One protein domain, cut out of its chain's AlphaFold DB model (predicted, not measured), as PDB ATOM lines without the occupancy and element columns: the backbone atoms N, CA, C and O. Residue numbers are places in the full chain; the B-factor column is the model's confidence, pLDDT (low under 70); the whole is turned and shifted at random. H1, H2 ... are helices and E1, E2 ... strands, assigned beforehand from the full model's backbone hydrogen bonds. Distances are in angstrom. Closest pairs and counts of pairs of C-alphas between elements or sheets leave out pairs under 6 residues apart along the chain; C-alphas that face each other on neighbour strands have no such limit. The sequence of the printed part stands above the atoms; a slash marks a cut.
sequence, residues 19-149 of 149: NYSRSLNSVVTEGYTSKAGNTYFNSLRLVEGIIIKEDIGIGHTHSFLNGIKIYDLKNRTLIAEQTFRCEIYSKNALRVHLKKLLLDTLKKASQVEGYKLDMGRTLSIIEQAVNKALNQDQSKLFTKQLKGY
ATOM      1  N   ASN A  19     -53.185 -47.551  57.985       76.19
ATOM      2  CA  ASN A  19     -52.934 -46.151  58.331       76.19
ATOM      3  C   ASN A  19     -52.618 -45.330  57.083       76.19
ATOM      4  O   ASN A  19     -51.888 -45.774  56.203       76.19
ATOM      5  N   TYR A  20     -53.130 -44.106  56.994       81.19
ATOM      6  CA  TYR A  20     -52.741 -43.201  55.915       81.19
ATOM      7  C   TYR A  20     -51.439 -42.470  56.264       81.19
ATOM      8  O   TYR A  20     -51.373 -41.734  57.249       81.19
ATOM      9  N   SER A  21     -50.414 -42.629  55.428       83.94
ATOM     10  CA  SER A  21     -49.154 -41.897  55.541       83.94
ATOM     11  C   SER A  21     -49.187 -40.642  54.674       83.94
ATOM     12  O   SER A  21     -49.179 -40.712  53.443       83.94
ATOM     13  N   ARG A  22     -49.166 -39.466  55.315       84.75
ATOM     14  CA  ARG A  22     -49.071 -38.178  54.605       84.75
ATOM     15  C   ARG A  22     -47.742 -38.022  53.865       84.75
ATOM     16  O   ARG A  22     -47.739 -37.481  52.766       84.75
ATOM     17  N   SER A  23     -46.636 -38.498  54.440       85.81
ATOM     18  CA  SER A  23     -45.301 -38.366  53.837       85.81
ATOM     19  C   SER A  23     -45.156 -39.204  52.568       85.81
ATOM     20  O   SER A  23     -44.548 -38.755  51.598       85.81
ATOM     21  N   LEU A  24     -45.758 -40.396  52.541       85.75
ATOM     22  CA  LEU A  24     -45.755 -41.264  51.363       85.75
ATOM     23  C   LEU A  24     -46.931 -40.988  50.415       85.75
ATOM     24  O   LEU A  24     -46.902 -41.460  49.275       85.75
ATOM     25  N   ASN A  25     -47.942 -40.227  50.853       89.81
ATOM     26  CA  ASN A  25     -49.234 -40.085  50.174       89.81
ATOM     27  C   ASN A  25     -49.794 -41.465  49.793       89.81
ATOM     28  O   ASN A  25     -50.055 -41.742  48.625       89.81
ATOM     29  N   SER A  26     -49.852 -42.383  50.754       88.69
ATOM     30  CA  SER A  26     -50.292 -43.758  50.524       88.69
ATOM     31  C   SER A  26     -50.853 -44.376  51.792       88.69
ATOM     32  O   SER A  26     -50.657 -43.882  52.904       88.69
ATOM     33  N   VAL A  27     -51.581 -45.466  51.605       88.31
ATOM     34  CA  VAL A  27     -52.074 -46.284  52.699       88.31
ATOM     35  C   VAL A  27     -50.995 -47.295  53.071       88.31
ATOM     36  O   VAL A  27     -50.506 -48.000  52.201       88.31
ATOM     37  N   VAL A  28     -50.613 -47.380  54.339       88.44
ATOM     38  CA  VAL A  28     -49.567 -48.290  54.807       88.44
ATOM     39  C   VAL A  28     -50.128 -49.367  55.721       88.44
ATOM     40  O   VAL A  28     -51.067 -49.130  56.487       88.44
ATOM     41  N   THR A  29     -49.539 -50.555  55.633       85.50
ATOM     42  CA  THR A  29     -49.776 -51.624  56.601       85.50
ATOM     43  C   THR A  29     -48.925 -51.398  57.838       85.50
ATOM     44  O   THR A  29     -47.922 -50.682  57.801       85.50
ATOM     45  N   GLU A  30     -49.281 -52.073  58.923       82.69
ATOM     46  CA  GLU A  30     -48.353 -52.258  60.030       82.69
ATOM     47  C   GLU A  30     -47.036 -52.876  59.532       82.69
ATOM     48  O   GLU A  30     -47.018 -53.681  58.589       82.69
ATOM     49  N   GLY A  31     -45.935 -52.418  60.122       85.31
ATOM     50  CA  GLY A  31     -44.594 -52.863  59.788       85.31
ATOM     51  C   GLY A  31     -44.002 -53.772  60.856       85.31
ATOM     52  O   GLY A  31     -44.399 -53.733  62.015       85.31
ATOM     53  N   TYR A  32     -43.002 -54.555  60.471       88.56
ATOM     54  CA  TYR A  32     -42.205 -55.380  61.375       88.56
ATOM     55  C   TYR A  32     -40.762 -54.876  61.413       88.56
ATOM     56  O   TYR A  32     -40.176 -54.585  60.371       88.56
ATOM     57  N   THR A  33     -40.170 -54.813  62.607       91.62
ATOM     58  CA  THR A  33     -38.754 -54.464  62.782       91.62
ATOM     59  C   THR A  33     -37.941 -55.714  63.080       91.62
ATOM     60  O   THR A  33     -38.192 -56.429  64.047       91.62
ATOM     61  N   SER A  34     -36.959 -55.981  62.228       89.69
ATOM     62  CA  SER A  34     -36.040 -57.107  62.370       89.69
ATOM     63  C   SER A  34     -35.117 -56.959  63.581       89.69
ATOM     64  O   SER A  34     -34.862 -55.856  64.059       89.69
ATOM     65  N   LYS A  35     -34.514 -58.073  64.020       90.38
ATOM     66  CA  LYS A  35     -33.468 -58.068  65.063       90.38
ATOM     67  C   LYS A  35     -32.260 -57.189  64.711       90.38
ATOM     68  O   LYS A  35     -31.568 -56.729  65.607       90.38
ATOM     69  N   ALA A  36     -32.020 -56.965  63.420       89.38
ATOM     70  CA  ALA A  36     -30.965 -56.088  62.921       89.38
ATOM     71  C   ALA A  36     -31.361 -54.596  62.920       89.38
ATOM     72  O   ALA A  36     -30.576 -53.765  62.477       89.38
ATOM     73  N   GLY A  37     -32.571 -54.246  63.374       89.81
ATOM     74  CA  GLY A  37     -33.054 -52.864  63.461       89.81
ATOM     75  C   GLY A  37     -33.700 -52.313  62.186       89.81
ATOM     76  O   GLY A  37     -34.150 -51.175  62.192       89.81
ATOM     77  N   ASN A  38     -33.794 -53.097  61.107       90.31
ATOM     78  CA  ASN A  38     -34.472 -52.666  59.879       90.31
ATOM     79  C   ASN A  38     -35.991 -52.861  59.996       90.31
ATOM     80  O   ASN A  38     -36.419 -53.955  60.380       90.31
ATOM     81  N   THR A  39     -36.788 -51.861  59.616       92.31
ATOM     82  CA  THR A  39     -38.264 -51.909  59.609       92.31
ATOM     83  C   THR A  39     -38.794 -52.182  58.207       92.31
ATOM     84  O   THR A  39     -38.332 -51.575  57.252       92.31
ATOM     85  N   TYR A  40     -39.792 -53.049  58.065       92.12
ATOM     86  CA  TYR A  40     -40.392 -53.420  56.783       92.12
ATOM     87  C   TYR A  40     -41.903 -53.255  56.839       92.12
ATOM     88  O   TYR A  40     -42.522 -53.696  57.803       92.12
ATOM     89  N   PHE A  41     -42.503 -52.652  55.818       91.81
ATOM     90  CA  PHE A  41     -43.951 -52.466  55.719       91.81
ATOM     91  C   PHE A  41     -44.387 -52.374  54.256       91.81
ATOM     92  O   PHE A  41     -43.568 -52.201  53.354       91.81
ATOM     93  N   ASN A  42     -45.697 -52.468  54.015       92.69
ATOM     94  CA  ASN A  42     -46.251 -52.273  52.683       92.69
ATOM     95  C   ASN A  42     -46.897 -50.898  52.554       92.69
ATOM     96  O   ASN A  42     -47.590 -50.446  53.462       92.69
ATOM     97  N   SER A  43     -46.729 -50.279  51.391       92.88
ATOM     98  CA  SER A  43     -47.446 -49.079  50.957       92.88
ATOM     99  C   SER A  43     -48.386 -49.454  49.811       92.88
ATOM    100  O   SER A  43     -48.029 -50.232  48.931       92.88
ATOM    101  N   LEU A  44     -49.613 -48.949  49.846       92.88
ATOM    102  CA  LEU A  44     -50.694 -49.252  48.918       92.88
ATOM    103  C   LEU A  44     -51.186 -47.961  48.266       92.88
ATOM    104  O   LEU A  44     -51.492 -46.972  48.942       92.88
ATOM    105  N   ARG A  45     -51.308 -47.994  46.939       93.69
ATOM    106  CA  ARG A  45     -51.878 -46.917  46.126       93.69
ATOM    107  C   ARG A  45     -52.956 -47.469  45.211       93.69
ATOM    108  O   ARG A  45     -52.793 -48.535  44.623       93.69
ATOM    109  N   LEU A  46     -54.032 -46.713  45.064       90.69
ATOM    110  CA  LEU A  46     -55.113 -46.976  44.130       90.69
ATOM    111  C   LEU A  46     -54.980 -46.069  42.914       90.69
ATOM    112  O   LEU A  46     -54.758 -44.860  43.029       90.69
ATOM    113  N   VAL A  47     -55.179 -46.656  41.740       91.50
ATOM    114  CA  VAL A  47     -55.342 -45.915  40.494       91.50
ATOM    115  C   VAL A  47     -56.136 -46.747  39.501       91.50
ATOM    116  O   VAL A  47     -55.879 -47.930  39.386       91.50
ATOM    117  N   GLU A  48     -57.090 -46.138  38.797       83.62
ATOM    118  CA  GLU A  48     -57.713 -46.663  37.563       83.62
ATOM    119  C   GLU A  48     -57.876 -48.196  37.492       83.62
ATOM    120  O   GLU A  48     -57.369 -48.853  36.591       83.62
ATOM    121  N   GLY A  49     -58.592 -48.775  38.461       88.19
ATOM    122  CA  GLY A  49     -58.902 -50.209  38.468       88.19
ATOM    123  C   GLY A  49     -57.758 -51.133  38.902       88.19
ATOM    124  O   GLY A  49     -57.939 -52.343  38.876       88.19
ATOM    125  N   ILE A  50     -56.621 -50.600  39.349       93.94
ATOM    126  CA  ILE A  50     -55.497 -51.366  39.892       93.94
ATOM    127  C   ILE A  50     -55.093 -50.902  41.299       93.94
ATOM    128  O   ILE A  50     -55.302 -49.752  41.703       93.94
ATOM    129  N   ILE A  51     -54.468 -51.816  42.041       94.31
ATOM    130  CA  ILE A  51     -53.759 -51.539  43.293       94.31
ATOM    131  C   ILE A  51     -52.268 -51.729  43.053       94.31
ATOM    132  O   ILE A  51     -51.835 -52.779  42.583       94.31
ATOM    133  N   ILE A  52     -51.477 -50.737  43.439       96.06
ATOM    134  CA  ILE A  52     -50.021 -50.820  43.492       96.06
ATOM    135  C   ILE A  52     -49.625 -51.056  44.945       96.06
ATOM    136  O   ILE A  52     -49.946 -50.251  45.818       96.06
ATOM    137  N   LYS A  53     -48.927 -52.160  45.193       95.31
ATOM    138  CA  LYS A  53     -48.338 -52.528  46.477       95.31
ATOM    139  C   LYS A  53     -46.825 -52.400  46.393       95.31
ATOM    140  O   LYS A  53     -46.181 -53.099  45.618       95.31
ATOM    141  N   GLU A  54     -46.271 -51.540  47.224       95.69
ATOM    142  CA  GLU A  54     -44.842 -51.323  47.421       95.69
ATOM    143  C   GLU A  54     -44.405 -52.055  48.689       95.69
ATOM    144  O   GLU A  54     -45.047 -51.915  49.728       95.69
ATOM    145  N   ASP A  55     -43.322 -52.822  48.613       94.88
ATOM    146  CA  ASP A  55     -42.618 -53.368  49.776       94.88
ATOM    147  C   ASP A  55     -41.458 -52.426  50.108       94.88
ATOM    148  O   ASP A  55     -40.567 -52.221  49.276       94.88
ATOM    149  N   ILE A  56     -41.514 -51.801  51.286       94.44
ATOM    150  CA  ILE A  56     -40.568 -50.774  51.716       94.44
ATOM    151  C   ILE A  56     -39.816 -51.262  52.951       94.44
ATOM    152  O   ILE A  56     -40.418 -51.601  53.970       94.44
ATOM    153  N   GLY A  57     -38.487 -51.236  52.867       93.06
ATOM    154  CA  GLY A  57     -37.587 -51.392  54.004       93.06
ATOM    155  C   GLY A  57     -37.030 -50.043  54.451       93.06
ATOM    156  O   GLY A  57     -36.652 -49.225  53.625       93.06
ATOM    157  N   ILE A  58     -36.926 -49.808  55.750       92.62
ATOM    158  CA  ILE A  58     -36.199 -48.693  56.352       92.62
ATOM    159  C   ILE A  58     -35.003 -49.305  57.065       92.62
ATOM    160  O   ILE A  58     -35.163 -50.015  58.057       92.62
ATOM    161  N   GLY A  59     -33.813 -49.071  56.516       89.00
ATOM    162  CA  GLY A  59     -32.560 -49.386  57.186       89.00
ATOM    163  C   GLY A  59     -32.027 -48.191  57.968       89.00
ATOM    164  O   GLY A  59     -32.672 -47.150  58.066       89.00
ATOM    165  N   HIS A  60     -30.809 -48.330  58.486       84.25
ATOM    166  CA  HIS A  60     -30.184 -47.293  59.308       84.25
ATOM    167  C   HIS A  60     -29.984 -45.955  58.569       84.25
ATOM    168  O   HIS A  60     -30.238 -44.896  59.134       84.25
ATOM    169  N   THR A  61     -29.550 -45.996  57.304       86.88
ATOM    170  CA  THR A  61     -29.193 -44.789  56.526       86.88
ATOM    171  C   THR A  61     -30.196 -44.464  55.420       86.88
ATOM    172  O   THR A  61     -30.409 -43.298  55.093       86.88
ATOM    173  N   HIS A  62     -30.815 -45.483  54.822       90.81
ATOM    174  CA  HIS A  62     -31.676 -45.326  53.653       90.81
ATOM    175  C   HIS A  62     -32.961 -46.141  53.780       90.81
ATOM    176  O   HIS A  62     -33.017 -47.159  54.468       90.81
ATOM    177  N   SER A  63     -33.991 -45.679  53.070       93.19
ATOM    178  CA  SER A  63     -35.163 -46.490  52.753       93.19
ATOM    179  C   SER A  63     -34.946 -47.203  51.423       93.19
ATOM    180  O   SER A  63     -34.348 -46.644  50.502       93.19
ATOM    181  N   PHE A  64     -35.461 -48.417  51.313       94.56
ATOM    182  CA  PHE A  64     -35.289 -49.313  50.186       94.56
ATOM    183  C   PHE A  64     -36.647 -49.733  49.641       94.56
ATOM    184  O   PHE A  64     -37.574 -50.017  50.400       94.56
ATOM    185  N   LEU A  65     -36.759 -49.770  48.319       95.81
ATOM    186  CA  LEU A  65     -37.874 -50.381  47.620       95.81
ATOM    187  C   LEU A  65     -37.504 -51.843  47.379       95.81
ATOM    188  O   LEU A  65     -36.680 -52.119  46.519       95.81
ATOM    189  N   ASN A  66     -38.089 -52.775  48.122       94.25
ATOM    190  CA  ASN A  66     -37.785 -54.208  48.009       94.25
ATOM    191  C   ASN A  66     -38.638 -54.898  46.943       94.25
ATOM    192  O   ASN A  66     -38.256 -55.932  46.394       94.25
ATOM    193  N   GLY A  67     -39.795 -54.326  46.615       96.50
ATOM    194  CA  GLY A  67     -40.659 -54.891  45.595       96.50
ATOM    195  C   GLY A  67     -41.841 -54.016  45.223       96.50
ATOM    196  O   GLY A  67     -42.270 -53.146  45.978       96.50
ATOM    197  N   ILE A  68     -42.380 -54.286  44.041       97.56
ATOM    198  CA  ILE A  68     -43.639 -53.748  43.543       97.56
ATOM    199  C   ILE A  68     -44.508 -54.929  43.131       97.56
ATOM    200  O   ILE A  68     -44.045 -55.835  42.439       97.56
ATOM    201  N   LYS A  69     -45.782 -54.896  43.510       97.62
ATOM    202  CA  LYS A  69     -46.823 -55.785  42.995       97.62
ATOM    203  C   LYS A  69     -48.001 -54.950  42.518       97.62
ATOM    204  O   LYS A  69     -48.401 -54.009  43.197       97.62
ATOM    205  N   ILE A  70     -48.547 -55.287  41.360       96.88
ATOM    206  CA  ILE A  70     -49.699 -54.616  40.765       96.88
ATOM    207  C   ILE A  70     -50.829 -55.628  40.683       96.88
ATOM    208  O   ILE A  70     -50.648 -56.701  40.112       96.88
ATOM    209  N   TYR A  71     -51.980 -55.280  41.241       95.38
ATOM    210  CA  TYR A  71     -53.166 -56.126  41.266       95.38
ATOM    211  C   TYR A  71     -54.306 -55.482  40.492       95.38
ATOM    212  O   TYR A  71     -54.470 -54.264  40.544       95.38
ATOM    213  N   ASP A  72     -55.121 -56.302  39.843       93.00
ATOM    214  CA  ASP A  72     -56.426 -55.892  39.343       93.00
ATOM    215  C   ASP A  72     -57.392 -55.749  40.521       93.00
ATOM    216  O   ASP A  72     -57.588 -56.685  41.300       93.00
ATOM    217  N   LEU A  73     -58.019 -54.584  40.646       87.56
ATOM    218  CA  LEU A  73     -59.005 -54.323  41.685       87.56
ATOM    219  C   LEU A  73     -60.300 -55.113  41.458       87.56
ATOM    220  O   LEU A  73     -60.932 -55.531  42.428       87.56
ATOM    221  N   LYS A  74     -60.695 -55.325  40.196       87.75
ATOM    222  CA  LYS A  74     -61.947 -56.004  39.844       87.75
ATOM    223  C   LYS A  74     -61.837 -57.504  40.081       87.75
ATOM    224  O   LYS A  74     -62.649 -58.071  40.807       87.75
ATOM    225  N   ASN A  75     -60.830 -58.134  39.480       87.44
ATOM    226  CA  ASN A  75     -60.674 -59.588  39.530       87.44
ATOM    227  C   ASN A  75     -59.831 -60.066  40.725       87.44
ATOM    228  O   ASN A  75     -59.771 -61.265  40.980       87.44
ATOM    229  N   ARG A  76     -59.204 -59.147  41.477       88.12
ATOM    230  CA  ARG A  76     -58.334 -59.444  42.634       88.12
ATOM    231  C   ARG A  76     -57.144 -60.340  42.275       88.12
ATOM    232  O   ARG A  76     -56.674 -61.128  43.094       88.12
ATOM    233  N   THR A  77     -56.650 -60.217  41.049       93.25
ATOM    234  CA  THR A  77     -55.548 -61.016  40.509       93.25
ATOM    235  C   THR A  77     -54.257 -60.209  40.456       93.25
ATOM    236  O   THR A  77     -54.271 -58.987  40.317       93.25
ATOM    237  N   LEU A  78     -53.117 -60.891  40.577       95.69
ATOM    238  CA  LEU A  78     -51.809 -60.278  40.361       95.69
ATOM    239  C   LEU A  78     -51.599 -60.060  38.855       95.69
ATOM    240  O   LEU A  78     -51.639 -61.016  38.086       95.69
ATOM    241  N   ILE A  79     -51.364 -58.813  38.455       94.81
ATOM    242  CA  ILE A  79     -51.073 -58.414  37.072       94.81
ATOM    243  C   ILE A  79     -49.568 -58.486  36.809       94.81
ATOM    244  O   ILE A  79     -49.131 -59.009  35.787       94.81
ATOM    245  N   ALA A  80     -48.772 -57.930  37.722       95.75
ATOM    246  CA  ALA A  80     -47.332 -57.825  37.547       95.75
ATOM    247  C   ALA A  80     -46.610 -57.729  38.887       95.75
ATOM    248  O   ALA A  80     -47.137 -57.171  39.851       95.75
ATOM    249  N   GLU A  81     -45.372 -58.209  38.935       97.19
ATOM    250  CA  GLU A  81     -44.502 -58.023  40.089       97.19
ATOM    251  C   GLU A  81     -43.046 -57.809  39.687       97.19
ATOM    252  O   GLU A  81     -42.593 -58.241  38.626       97.19
ATOM    253  N   GLN A  82     -42.316 -57.128  40.561       96.69
ATOM    254  CA  GLN A  82     -40.883 -56.928  40.452       96.69
ATOM    255  C   GLN A  82     -40.270 -56.890  41.851       96.69
ATOM    256  O   GLN A  82     -40.768 -56.187  42.724       96.69
ATOM    257  N   THR A  83     -39.179 -57.624  42.056       95.88
ATOM    258  CA  THR A  83     -38.405 -57.627  43.305       95.88
ATOM    259  C   THR A  83     -37.071 -56.923  43.115       95.88
ATOM    260  O   THR A  83     -36.465 -57.008  42.045       95.88
ATOM    261  N   PHE A  84     -36.569 -56.311  44.176       94.12
ATOM    262  CA  PHE A  84     -35.310 -55.582  44.202       94.12
ATOM    263  C   PHE A  84     -34.459 -56.054  45.380       94.12
ATOM    264  O   PHE A  84     -34.974 -56.593  46.357       94.12
ATOM    265  N   ARG A  85     -33.139 -55.869  45.280       83.31
ATOM    266  CA  ARG A  85     -32.195 -56.267  46.339       83.31
ATOM    267  C   ARG A  85     -31.622 -55.081  47.118       83.31
ATOM    268  O   ARG A  85     -31.416 -55.219  48.314       83.31
ATOM    269  N   CYS A  86     -31.403 -53.939  46.456       81.50
ATOM    270  CA  CYS A  86     -30.798 -52.736  47.049       81.50
ATOM    271  C   CYS A  86     -31.321 -51.431  46.411       81.50
ATOM    272  O   CYS A  86     -30.580 -50.454  46.324       81.50
ATOM    273  N   GLU A  87     -32.552 -51.406  45.894       93.19
ATOM    274  CA  GLU A  87     -33.073 -50.201  45.236       93.19
ATOM    275  C   GLU A  87     -33.406 -49.141  46.287       93.19
ATOM    276  O   GLU A  87     -34.201 -49.395  47.192       93.19
ATOM    277  N   ILE A  88     -32.808 -47.952  46.185       94.00
ATOM    278  CA  ILE A  88     -33.105 -46.857  47.114       94.00
ATOM    279  C   ILE A  88     -34.516 -46.353  46.828       94.00
ATOM    280  O   ILE A  88     -34.855 -45.963  45.709       94.00
ATOM    281  N   TYR A  89     -35.348 -46.320  47.865       94.00
ATOM    282  CA  TYR A  89     -36.709 -45.838  47.731       94.00
ATOM    283  C   TYR A  89     -36.707 -44.343  47.407       94.00
ATOM    284  O   TYR A  89     -36.308 -43.497  48.207       94.00
ATOM    285  N   SER A  90     -37.219 -44.009  46.226       92.88
ATOM    286  CA  SER A  90     -37.569 -42.646  45.858       92.88
ATOM    287  C   SER A  90     -38.802 -42.649  44.962       92.88
ATOM    288  O   SER A  90     -39.047 -43.589  44.203       92.88
ATOM    289  N   LYS A  91     -39.567 -41.555  44.994       92.12
ATOM    290  CA  LYS A  91     -40.750 -41.385  44.138       92.12
ATOM    291  C   LYS A  91     -40.404 -41.476  42.645       92.12
ATOM    292  O   LYS A  91     -41.204 -41.964  41.851       92.12
ATOM    293  N   ASN A  92     -39.207 -41.023  42.270       94.00
ATOM    294  CA  ASN A  92     -38.724 -41.078  40.892       94.00
ATOM    295  C   ASN A  92     -38.339 -42.503  40.478       94.00
ATOM    296  O   ASN A  92     -38.783 -42.942  39.419       94.00
ATOM    297  N   ALA A  93     -37.596 -43.236  41.315       93.38
ATOM    298  CA  ALA A  93     -37.277 -44.643  41.060       93.38
ATOM    299  C   ALA A  93     -38.560 -45.476  40.932       93.38
ATOM    300  O   ALA A  93     -38.757 -46.182  39.942       93.38
ATOM    301  N   LEU A  94     -39.500 -45.290  41.864       94.62
ATOM    302  CA  LEU A  94     -40.808 -45.938  41.826       94.62
ATOM    303  C   LEU A  94     -41.566 -45.628  40.524       94.62
ATOM    304  O   LEU A  94     -42.069 -46.547  39.883       94.62
ATOM    305  N   ARG A  95     -41.602 -44.360  40.082       96.38
ATOM    306  CA  ARG A  95     -42.216 -43.975  38.798       96.38
ATOM    307  C   ARG A  95     -41.597 -44.743  37.628       96.38
ATOM    308  O   ARG A  95     -42.332 -45.274  36.798       96.38
ATOM    309  N   VAL A  96     -40.268 -44.793  37.549       95.75
ATOM    310  CA  VAL A  96     -39.552 -45.474  36.457       95.75
ATOM    311  C   VAL A  96     -39.881 -46.965  36.443       95.75
ATOM    312  O   VAL A  96     -40.245 -47.499  35.391       95.75
ATOM    313  N   HIS A  97     -39.824 -47.624  37.601       96.50
ATOM    314  CA  HIS A  97     -40.126 -49.049  37.711       96.50
ATOM    315  C   HIS A  97     -41.586 -49.367  37.392       96.50
ATOM    316  O   HIS A  97     -41.837 -50.290  36.622       96.50
ATOM    317  N   LEU A  98     -42.544 -48.575  37.882       96.50
ATOM    318  CA  LEU A  98     -43.965 -48.769  37.579       96.50
ATOM    319  C   LEU A  98     -44.258 -48.656  36.086       96.50
ATOM    320  O   LEU A  98     -44.922 -49.524  35.522       96.50
ATOM    321  N   LYS A  99     -43.735 -47.613  35.429       96.81
ATOM    322  CA  LYS A  99     -43.926 -47.422  33.986       96.81
ATOM    323  C   LYS A  99     -43.387 -48.602  33.193       96.81
ATOM    324  O   LYS A  99     -44.063 -49.095  32.294       96.81
ATOM    325  N   LYS A 100     -42.173 -49.045  33.531       96.44
ATOM    326  CA  LYS A 100     -41.532 -50.186  32.877       96.44
ATOM    327  C   LYS A 100     -42.341 -51.465  33.090       96.44
ATOM    328  O   LYS A 100     -42.661 -52.137  32.118       96.44
ATOM    329  N   LEU A 101     -42.724 -51.754  34.333       96.69
ATOM    330  CA  LEU A 101     -43.456 -52.966  34.694       96.69
ATOM    331  C   LEU A 101     -44.817 -53.051  33.987       96.69
ATOM    332  O   LEU A 101     -45.154 -54.090  33.420       96.69
ATOM    333  N   LEU A 102     -45.574 -51.951  33.959       95.88
ATOM    334  CA  LEU A 102     -46.856 -51.875  33.249       95.88
ATOM    335  C   LEU A 102     -46.679 -52.041  31.738       95.88
ATOM    336  O   LEU A 102     -47.411 -52.805  31.113       95.88
ATOM    337  N   LEU A 103     -45.687 -51.365  31.151       95.88
ATOM    338  CA  LEU A 103     -45.418 -51.455  29.719       95.88
ATOM    339  C   LEU A 103     -45.024 -52.874  29.301       95.88
ATOM    340  O   LEU A 103     -45.538 -53.387  28.308       95.88
ATOM    341  N   ASP A 104     -44.125 -53.507  30.053       95.56
ATOM    342  CA  ASP A 104     -43.666 -54.868  29.780       95.56
ATOM    343  C   ASP A 104     -44.817 -55.872  29.918       95.56
ATOM    344  O   ASP A 104     -44.925 -56.805  29.122       95.56
ATOM    345  N   THR A 105     -45.717 -55.651  30.877       94.56
ATOM    346  CA  THR A 105     -46.909 -56.489  31.056       94.56
ATOM    347  C   THR A 105     -47.878 -56.348  29.887       94.56
ATOM    348  O   THR A 105     -48.306 -57.356  29.329       94.56
ATOM    349  N   LEU A 106     -48.165 -55.119  29.447       94.06
ATOM    350  CA  LEU A 106     -49.042 -54.880  28.298       94.06
ATOM    351  C   LEU A 106     -48.462 -55.448  27.002       94.06
ATOM    352  O   LEU A 106     -49.199 -56.049  26.228       94.06
ATOM    353  N   LYS A 107     -47.147 -55.329  26.779       93.94
ATOM    354  CA  LYS A 107     -46.481 -55.945  25.619       93.94
ATOM    355  C   LYS A 107     -46.615 -57.466  25.613       93.94
ATOM    356  O   LYS A 107     -46.855 -58.052  24.562       93.94
ATOM    357  N   LYS A 108     -46.457 -58.110  26.773       93.44
ATOM    358  CA  LYS A 108     -46.641 -59.563  26.898       93.44
ATOM    359  C   LYS A 108     -48.089 -59.956  26.615       93.44
ATOM    360  O   LYS A 108     -48.318 -60.858  25.820       93.44
ATOM    361  N   ALA A 109     -49.052 -59.245  27.203       92.06
ATOM    362  CA  ALA A 109     -50.473 -59.492  26.965       92.06
ATOM    363  C   ALA A 109     -50.842 -59.309  25.483       92.06
ATOM    364  O   ALA A 109     -51.478 -60.174  24.892       92.06
ATOM    365  N   SER A 110     -50.351 -58.247  24.838       93.38
ATOM    366  CA  SER A 110     -50.641 -57.983  23.427       93.38
ATOM    367  C   SER A 110     -50.070 -59.047  22.491       93.38
ATOM    368  O   SER A 110     -50.688 -59.367  21.483       93.38
ATOM    369  N   GLN A 111     -48.899 -59.603  22.815       90.94
ATOM    370  CA  GLN A 111     -48.306 -60.710  22.060       90.94
ATOM    371  C   GLN A 111     -49.134 -61.992  22.175       90.94
ATOM    372  O   GLN A 111     -49.293 -62.695  21.183       90.94
ATOM    373  N   VAL A 112     -49.668 -62.279  23.364       91.56
ATOM    374  CA  VAL A 112     -50.504 -63.462  23.615       91.56
ATOM    375  C   VAL A 112     -51.866 -63.337  22.935       91.56
ATOM    376  O   VAL A 112     -52.344 -64.292  22.334       91.56
ATOM    377  N   GLU A 113     -52.483 -62.159  22.999       92.25
ATOM    378  CA  GLU A 113     -53.828 -61.917  22.465       92.25
ATOM    379  C   GLU A 113     -53.836 -61.508  20.980       92.25
ATOM    380  O   GLU A 113     -54.894 -61.414  20.363       92.25
ATOM    381  N   GLY A 114     -52.666 -61.256  20.384       89.31
ATOM    382  CA  GLY A 114     -52.538 -60.860  18.979       89.31
ATOM    383  C   GLY A 114     -52.951 -59.413  18.682       89.31
ATOM    384  O   GLY A 114     -53.169 -59.058  17.522       89.31
ATOM    385  N   TYR A 115     -53.046 -58.554  19.699       90.44
ATOM    386  CA  TYR A 115     -53.380 -57.140  19.525       90.44
ATOM    387  C   TYR A 115     -52.149 -56.289  19.196       90.44
ATOM    388  O   TYR A 115     -51.071 -56.443  19.769       90.44
ATOM    389  N   LYS A 116     -52.326 -55.302  18.310       89.06
ATOM    390  CA  LYS A 116     -51.308 -54.282  18.042       89.06
ATOM    391  C   LYS A 116     -51.505 -53.094  18.980       89.06
ATOM    392  O   LYS A 116     -52.501 -52.382  18.882       89.06
ATOM    393  N   LEU A 117     -50.534 -52.856  19.860       89.69
ATOM    394  CA  LEU A 117     -50.546 -51.690  20.741       89.69
ATOM    395  C   LEU A 117     -50.079 -50.430  20.007       89.69
ATOM    396  O   LEU A 117     -49.007 -50.405  19.399       89.69
ATOM    397  N   ASP A 118     -50.851 -49.351  20.136       93.19
ATOM    398  CA  ASP A 118     -50.355 -47.999  19.883       93.19
ATOM    399  C   ASP A 118     -49.429 -47.602  21.036       93.19
ATOM    400  O   ASP A 118     -49.871 -47.312  22.152       93.19
ATOM    401  N   MET A 119     -48.127 -47.600  20.764       91.75
ATOM    402  CA  MET A 119     -47.103 -47.323  21.766       91.75
ATOM    403  C   MET A 119     -47.171 -45.895  22.315       91.75
ATOM    404  O   MET A 119     -46.941 -45.701  23.508       91.75
ATOM    405  N   GLY A 120     -47.509 -44.903  21.485       93.12
ATOM    406  CA  GLY A 120     -47.587 -43.505  21.912       93.12
ATOM    407  C   GLY A 120     -48.745 -43.294  22.881       93.12
ATOM    408  O   GLY A 120     -48.566 -42.761  23.981       93.12
ATOM    409  N   ARG A 121     -49.926 -43.807  22.518       94.12
ATOM    410  CA  ARG A 121     -51.107 -43.758  23.386       94.12
ATOM    411  C   ARG A 121     -50.913 -44.570  24.663       94.12
ATOM    412  O   ARG A 121     -51.248 -44.088  25.743       94.12
ATOM    413  N   THR A 122     -50.334 -45.766  24.558       93.94
ATOM    414  CA  THR A 122     -50.078 -46.651  25.706       93.94
ATOM    415  C   THR A 122     -49.170 -45.979  26.732       93.94
ATOM    416  O   THR A 122     -49.503 -45.933  27.914       93.94
ATOM    417  N   LEU A 123     -48.053 -45.391  26.294       94.56
ATOM    418  CA  LEU A 123     -47.134 -44.682  27.187       94.56
ATOM    419  C   LEU A 123     -47.795 -43.476  27.864       94.56
ATOM    420  O   LEU A 123     -47.558 -43.253  29.049       94.56
ATOM    421  N   SER A 124     -48.638 -42.731  27.141       95.81
ATOM    422  CA  SER A 124     -49.382 -41.595  27.699       95.81
ATOM    423  C   SER A 124     -50.355 -42.031  28.799       95.81
ATOM    424  O   SER A 124     -50.371 -41.440  29.877       95.81
ATOM    425  N   ILE A 125     -51.112 -43.111  28.575       95.44
ATOM    426  CA  ILE A 125     -52.043 -43.656  29.577       95.44
ATOM    427  C   ILE A 125     -51.280 -44.143  30.813       95.44
ATOM    428  O   ILE A 125     -51.637 -43.783  31.932       95.44
ATOM    429  N   ILE A 126     -50.191 -44.898  30.625       95.88
ATOM    430  CA  ILE A 126     -49.346 -45.358  31.736       95.88
ATOM    431  C   ILE A 126     -48.794 -44.163  32.523       95.88
ATOM    432  O   ILE A 126     -48.836 -44.167  33.751       95.88
ATOM    433  N   GLU A 127     -48.288 -43.130  31.845       95.62
ATOM    434  CA  GLU A 127     -47.762 -41.925  32.496       95.62
ATOM    435  C   GLU A 127     -48.835 -41.229  33.338       95.62
ATOM    436  O   GLU A 127     -48.584 -40.860  34.486       95.62
ATOM    437  N   GLN A 128     -50.042 -41.075  32.793       95.25
ATOM    438  CA  GLN A 128     -51.166 -40.480  33.509       95.25
ATOM    439  C   GLN A 128     -51.556 -41.308  34.734       95.25
ATOM    440  O   GLN A 128     -51.686 -40.745  35.822       95.25
ATOM    441  N   ALA A 129     -51.685 -42.629  34.588       94.69
ATOM    442  CA  ALA A 129     -52.010 -43.525  35.692       94.69
ATOM    443  C   ALA A 129     -50.934 -43.465  36.790       94.69
ATOM    444  O   ALA A 129     -51.232 -43.192  37.953       94.69
ATOM    445  N   VAL A 130     -49.656 -43.611  36.439       95.38
ATOM    446  CA  VAL A 130     -48.564 -43.556  37.423       95.38
ATOM    447  C   VAL A 130     -48.509 -42.188  38.111       95.38
ATOM    448  O   VAL A 130     -48.360 -42.114  39.332       95.38
ATOM    449  N   ASN A 131     -48.698 -41.087  37.380       94.94
ATOM    450  CA  ASN A 131     -48.731 -39.761  37.997       94.94
ATOM    451  C   ASN A 131     -49.933 -39.564  38.923       94.94
ATOM    452  O   ASN A 131     -49.769 -38.942  39.974       94.94
ATOM    453  N   LYS A 132     -51.109 -40.108  38.592       93.94
ATOM    454  CA  LYS A 132     -52.266 -40.106  39.497       93.94
ATOM    455  C   LYS A 132     -51.969 -40.908  40.760       93.94
ATOM    456  O   LYS A 132     -52.121 -40.370  41.851       93.94
ATOM    457  N   ALA A 133     -51.448 -42.128  40.635       93.19
ATOM    458  CA  ALA A 133     -51.096 -42.961  41.788       93.19
ATOM    459  C   ALA A 133     -50.133 -42.247  42.753       93.19
ATOM    460  O   ALA A 133     -50.300 -42.289  43.971       93.19
ATOM    461  N   LEU A 134     -49.128 -41.560  42.209       93.50
ATOM    462  CA  LEU A 134     -48.066 -40.945  42.999       93.50
ATOM    463  C   LEU A 134     -48.421 -39.556  43.556       93.50
ATOM    464  O   LEU A 134     -47.865 -39.155  44.584       93.50
ATOM    465  N   ASN A 135     -49.289 -38.790  42.891       93.06
ATOM    466  CA  ASN A 135     -49.537 -37.380  43.232       93.06
ATOM    467  C   ASN A 135     -50.967 -37.077  43.682       93.06
ATOM    468  O   ASN A 135     -51.168 -36.091  44.384       93.06
ATOM    469  N   GLN A 136     -51.955 -37.879  43.287       90.88
ATOM    470  CA  GLN A 136     -53.326 -37.678  43.735       90.88
ATOM    471  C   GLN A 136     -53.466 -38.108  45.194       90.88
ATOM    472  O   GLN A 136     -52.834 -39.072  45.623       90.88
ATOM    473  N   ASP A 137     -54.307 -37.393  45.939       86.69
ATOM    474  CA  ASP A 137     -54.612 -37.690  47.336       86.69
ATOM    475  C   ASP A 137     -55.224 -39.092  47.473       86.69
ATOM    476  O   ASP A 137     -56.390 -39.328  47.132       86.69
ATOM    477  N   GLN A 138     -54.410 -40.024  47.970       86.94
ATOM    478  CA  GLN A 138     -54.801 -41.421  48.100       86.94
ATOM    479  C   GLN A 138     -55.875 -41.601  49.179       86.94
ATOM    480  O   GLN A 138     -56.738 -42.462  49.030       86.94
ATOM    481  N   SER A 139     -55.923 -40.749  50.211       81.38
ATOM    482  CA  SER A 139     -56.942 -40.861  51.267       81.38
ATOM    483  C   SER A 139     -58.365 -40.737  50.704       81.38
ATOM    484  O   SER A 139     -59.257 -41.526  51.034       81.38
ATOM    485  N   LYS A 140     -58.566 -39.804  49.764       81.06
ATOM    486  CA  LYS A 140     -59.847 -39.595  49.078       81.06
ATOM    487  C   LYS A 140     -60.201 -40.757  48.158       81.06
ATOM    488  O   LYS A 140     -61.367 -41.143  48.102       81.06
ATOM    489  N   LEU A 141     -59.216 -41.312  47.450       79.81
ATOM    490  CA  LEU A 141     -59.425 -42.439  46.539       79.81
ATOM    491  C   LEU A 141     -59.836 -43.706  47.290       79.81
ATOM    492  O   LEU A 141     -60.838 -44.319  46.929       79.81
ATOM    493  N   PHE A 142     -59.135 -44.039  48.376       76.12
ATOM    494  CA  PHE A 142     -59.513 -45.155  49.242       76.12
ATOM    495  C   PHE A 142     -60.894 -44.938  49.873       76.12
ATOM    496  O   PHE A 142     -61.726 -45.836  49.832       76.12
ATOM    497  N   THR A 143     -61.195 -43.731  50.365       72.00
ATOM    498  CA  THR A 143     -62.522 -43.421  50.931       72.00
ATOM    499  C   THR A 143     -63.637 -43.570  49.896       72.00
ATOM    500  O   THR A 143     -64.692 -44.124  50.197       72.00
ATOM    501  N   LYS A 144     -63.426 -43.089  48.665       74.56
ATOM    502  CA  LYS A 144     -64.396 -43.240  47.572       74.56
ATOM    503  C   LYS A 144     -64.608 -44.711  47.218       74.56
ATOM    504  O   LYS A 144     -65.744 -45.106  46.990       74.56
ATOM    505  N   GLN A 145     -63.537 -45.502  47.193       70.31
ATOM    506  CA  GLN A 145     -63.621 -46.928  46.901       70.31
ATOM    507  C   GLN A 145     -64.358 -47.697  48.004       70.31
ATOM    508  O   GLN A 145     -65.170 -48.554  47.686       70.31
ATOM    509  N   LEU A 146     -64.120 -47.366  49.278       64.56
ATOM    510  CA  LEU A 146     -64.811 -47.980  50.418       64.56
ATOM    511  C   LEU A 146     -66.305 -47.636  50.458       64.56
ATOM    512  O   LEU A 146     -67.099 -48.482  50.831       64.56
ATOM    513  N   LYS A 147     -66.689 -46.419  50.051       57.84
ATOM    514  CA  LYS A 147     -68.097 -45.981  49.972       57.84
ATOM    515  C   LYS A 147     -68.855 -46.516  48.750       57.84
ATOM    516  O   LYS A 147     -70.057 -46.302  48.652       57.84
ATOM    517  N   GLY A 148     -68.142 -47.084  47.775       53.34
ATOM    518  CA  GLY A 148     -68.725 -47.678  46.569       53.34
ATOM    519  C   GLY A 148     -69.107 -49.153  46.725       53.34
ATOM    520  O   GLY A 148     -69.604 -49.733  45.762       53.34
ATOM    521  N   TYR A 149     -68.849 -49.733  47.899       41.97
ATOM    522  CA  TYR A 149     -69.365 -51.021  48.365       41.97
ATOM    523  C   TYR A 149     -70.442 -50.787  49.424       41.97
ATOM    524  O   TYR A 149     -71.314 -51.672  49.547       41.97
TER     525      TYR A 149
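This is residues 19 to 149 of the 149 residues of an uncharacterized protein of Formosa sediminum (UniProt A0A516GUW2). A twisted sheet of six strands has a helical hairpin, H1 and H2, packed over one of its faces, and a short helix, H3, lies over E3 and only just over E2, running across the strands. The longest axis runs from residue 35, in the link from E2 to E3, to residue 116, in the link from H1 to H2. The printed part has 131 residues, with six named strands, E1 to E6, followed by three named helices; the antiparallel sheet has the order E1 - E2 - E3 - E4 - E5 - E6. Its class is mixed, helices and strands, and the whole is compact, with a radius of gyration of the C-alphas of 15.6 A and spans of 50 by 36 by 23 A.

E1, residues 19 to 21, and E2, residues 26 to 29, form an antiparallel hairpin; N 21 and O 26 are within hydrogen-bond range at 2.8 A. E3, residues 39 to 47, is the next neighbour, with N 29 and O 42 at 2.9 A. E4, residues 50 to 58, pairs with E3 through N 43 and O 54, 2.9 A. E5, residues 63 to 72, bends by 54 degrees at residue 66 and pairs with E4 through N 53 and O 69, 2.8 A. E6, residues 78 to 88, bends by 89 degrees at residue 85; N 68 and O 82 are 2.8 A apart. The six strands form a meander, each the antiparallel neighbour of the one before, with E1 and E6 as edge strands. H1, residues 91 to 113, lies over E5 and E6 at a height over the sheet of 8.9 A; its closest C-alphas with E6 are those of Thr 105 and Ala 80, 6.6 A. H2, residues 119 to 135, lies over E3 at a height of 10.7 A, with the C-alphas of Ala 133 and Val 47 closest at 5.3 A. H1 and H2 are on the same face of the sheet, which gives two layers, helices on one face of a sheet. They touch as a helical hairpin at a steep tilt of 40 degrees, opposite ways, closest at the C-alphas of Lys 99 and Ile 126, 6.2 A. H3, residues 138 to 146, runs across the strands at 87 degrees to E3 on the local plane; the C-alphas of Gln 138 and Ser 26 of E2 are 5.6 A apart, the closest of that pair. H1 and H3 are apart. In H1, H2 and H3 every O i to N i+4 pair is within hydrogen-bond range.

E1 begins at C-alpha 19, (-52.934, -46.151, 58.331). From first to last C-alpha E3 measures 26.3 A, E4 25.5 A, E5 26.8 A and E6 24.0 A. H1, at 32.6 A, begins at C-alpha 91, (-40.750, -41.385, 44.138), and H2 measures 23.8 A. H3 ends at C-alpha 146, (-64.811, -47.980, 50.418).

The C-alphas farthest apart, those of Lys 35 and Lys 116, are 50.4 A apart. The printed part has no cut and no long link; the link from E2 to E3, 9 residues, is short and the others are tight. The mean pLDDT of the printed part is 90.0, and residues 146 to 149 are under 70; residue 149 is the chain's last.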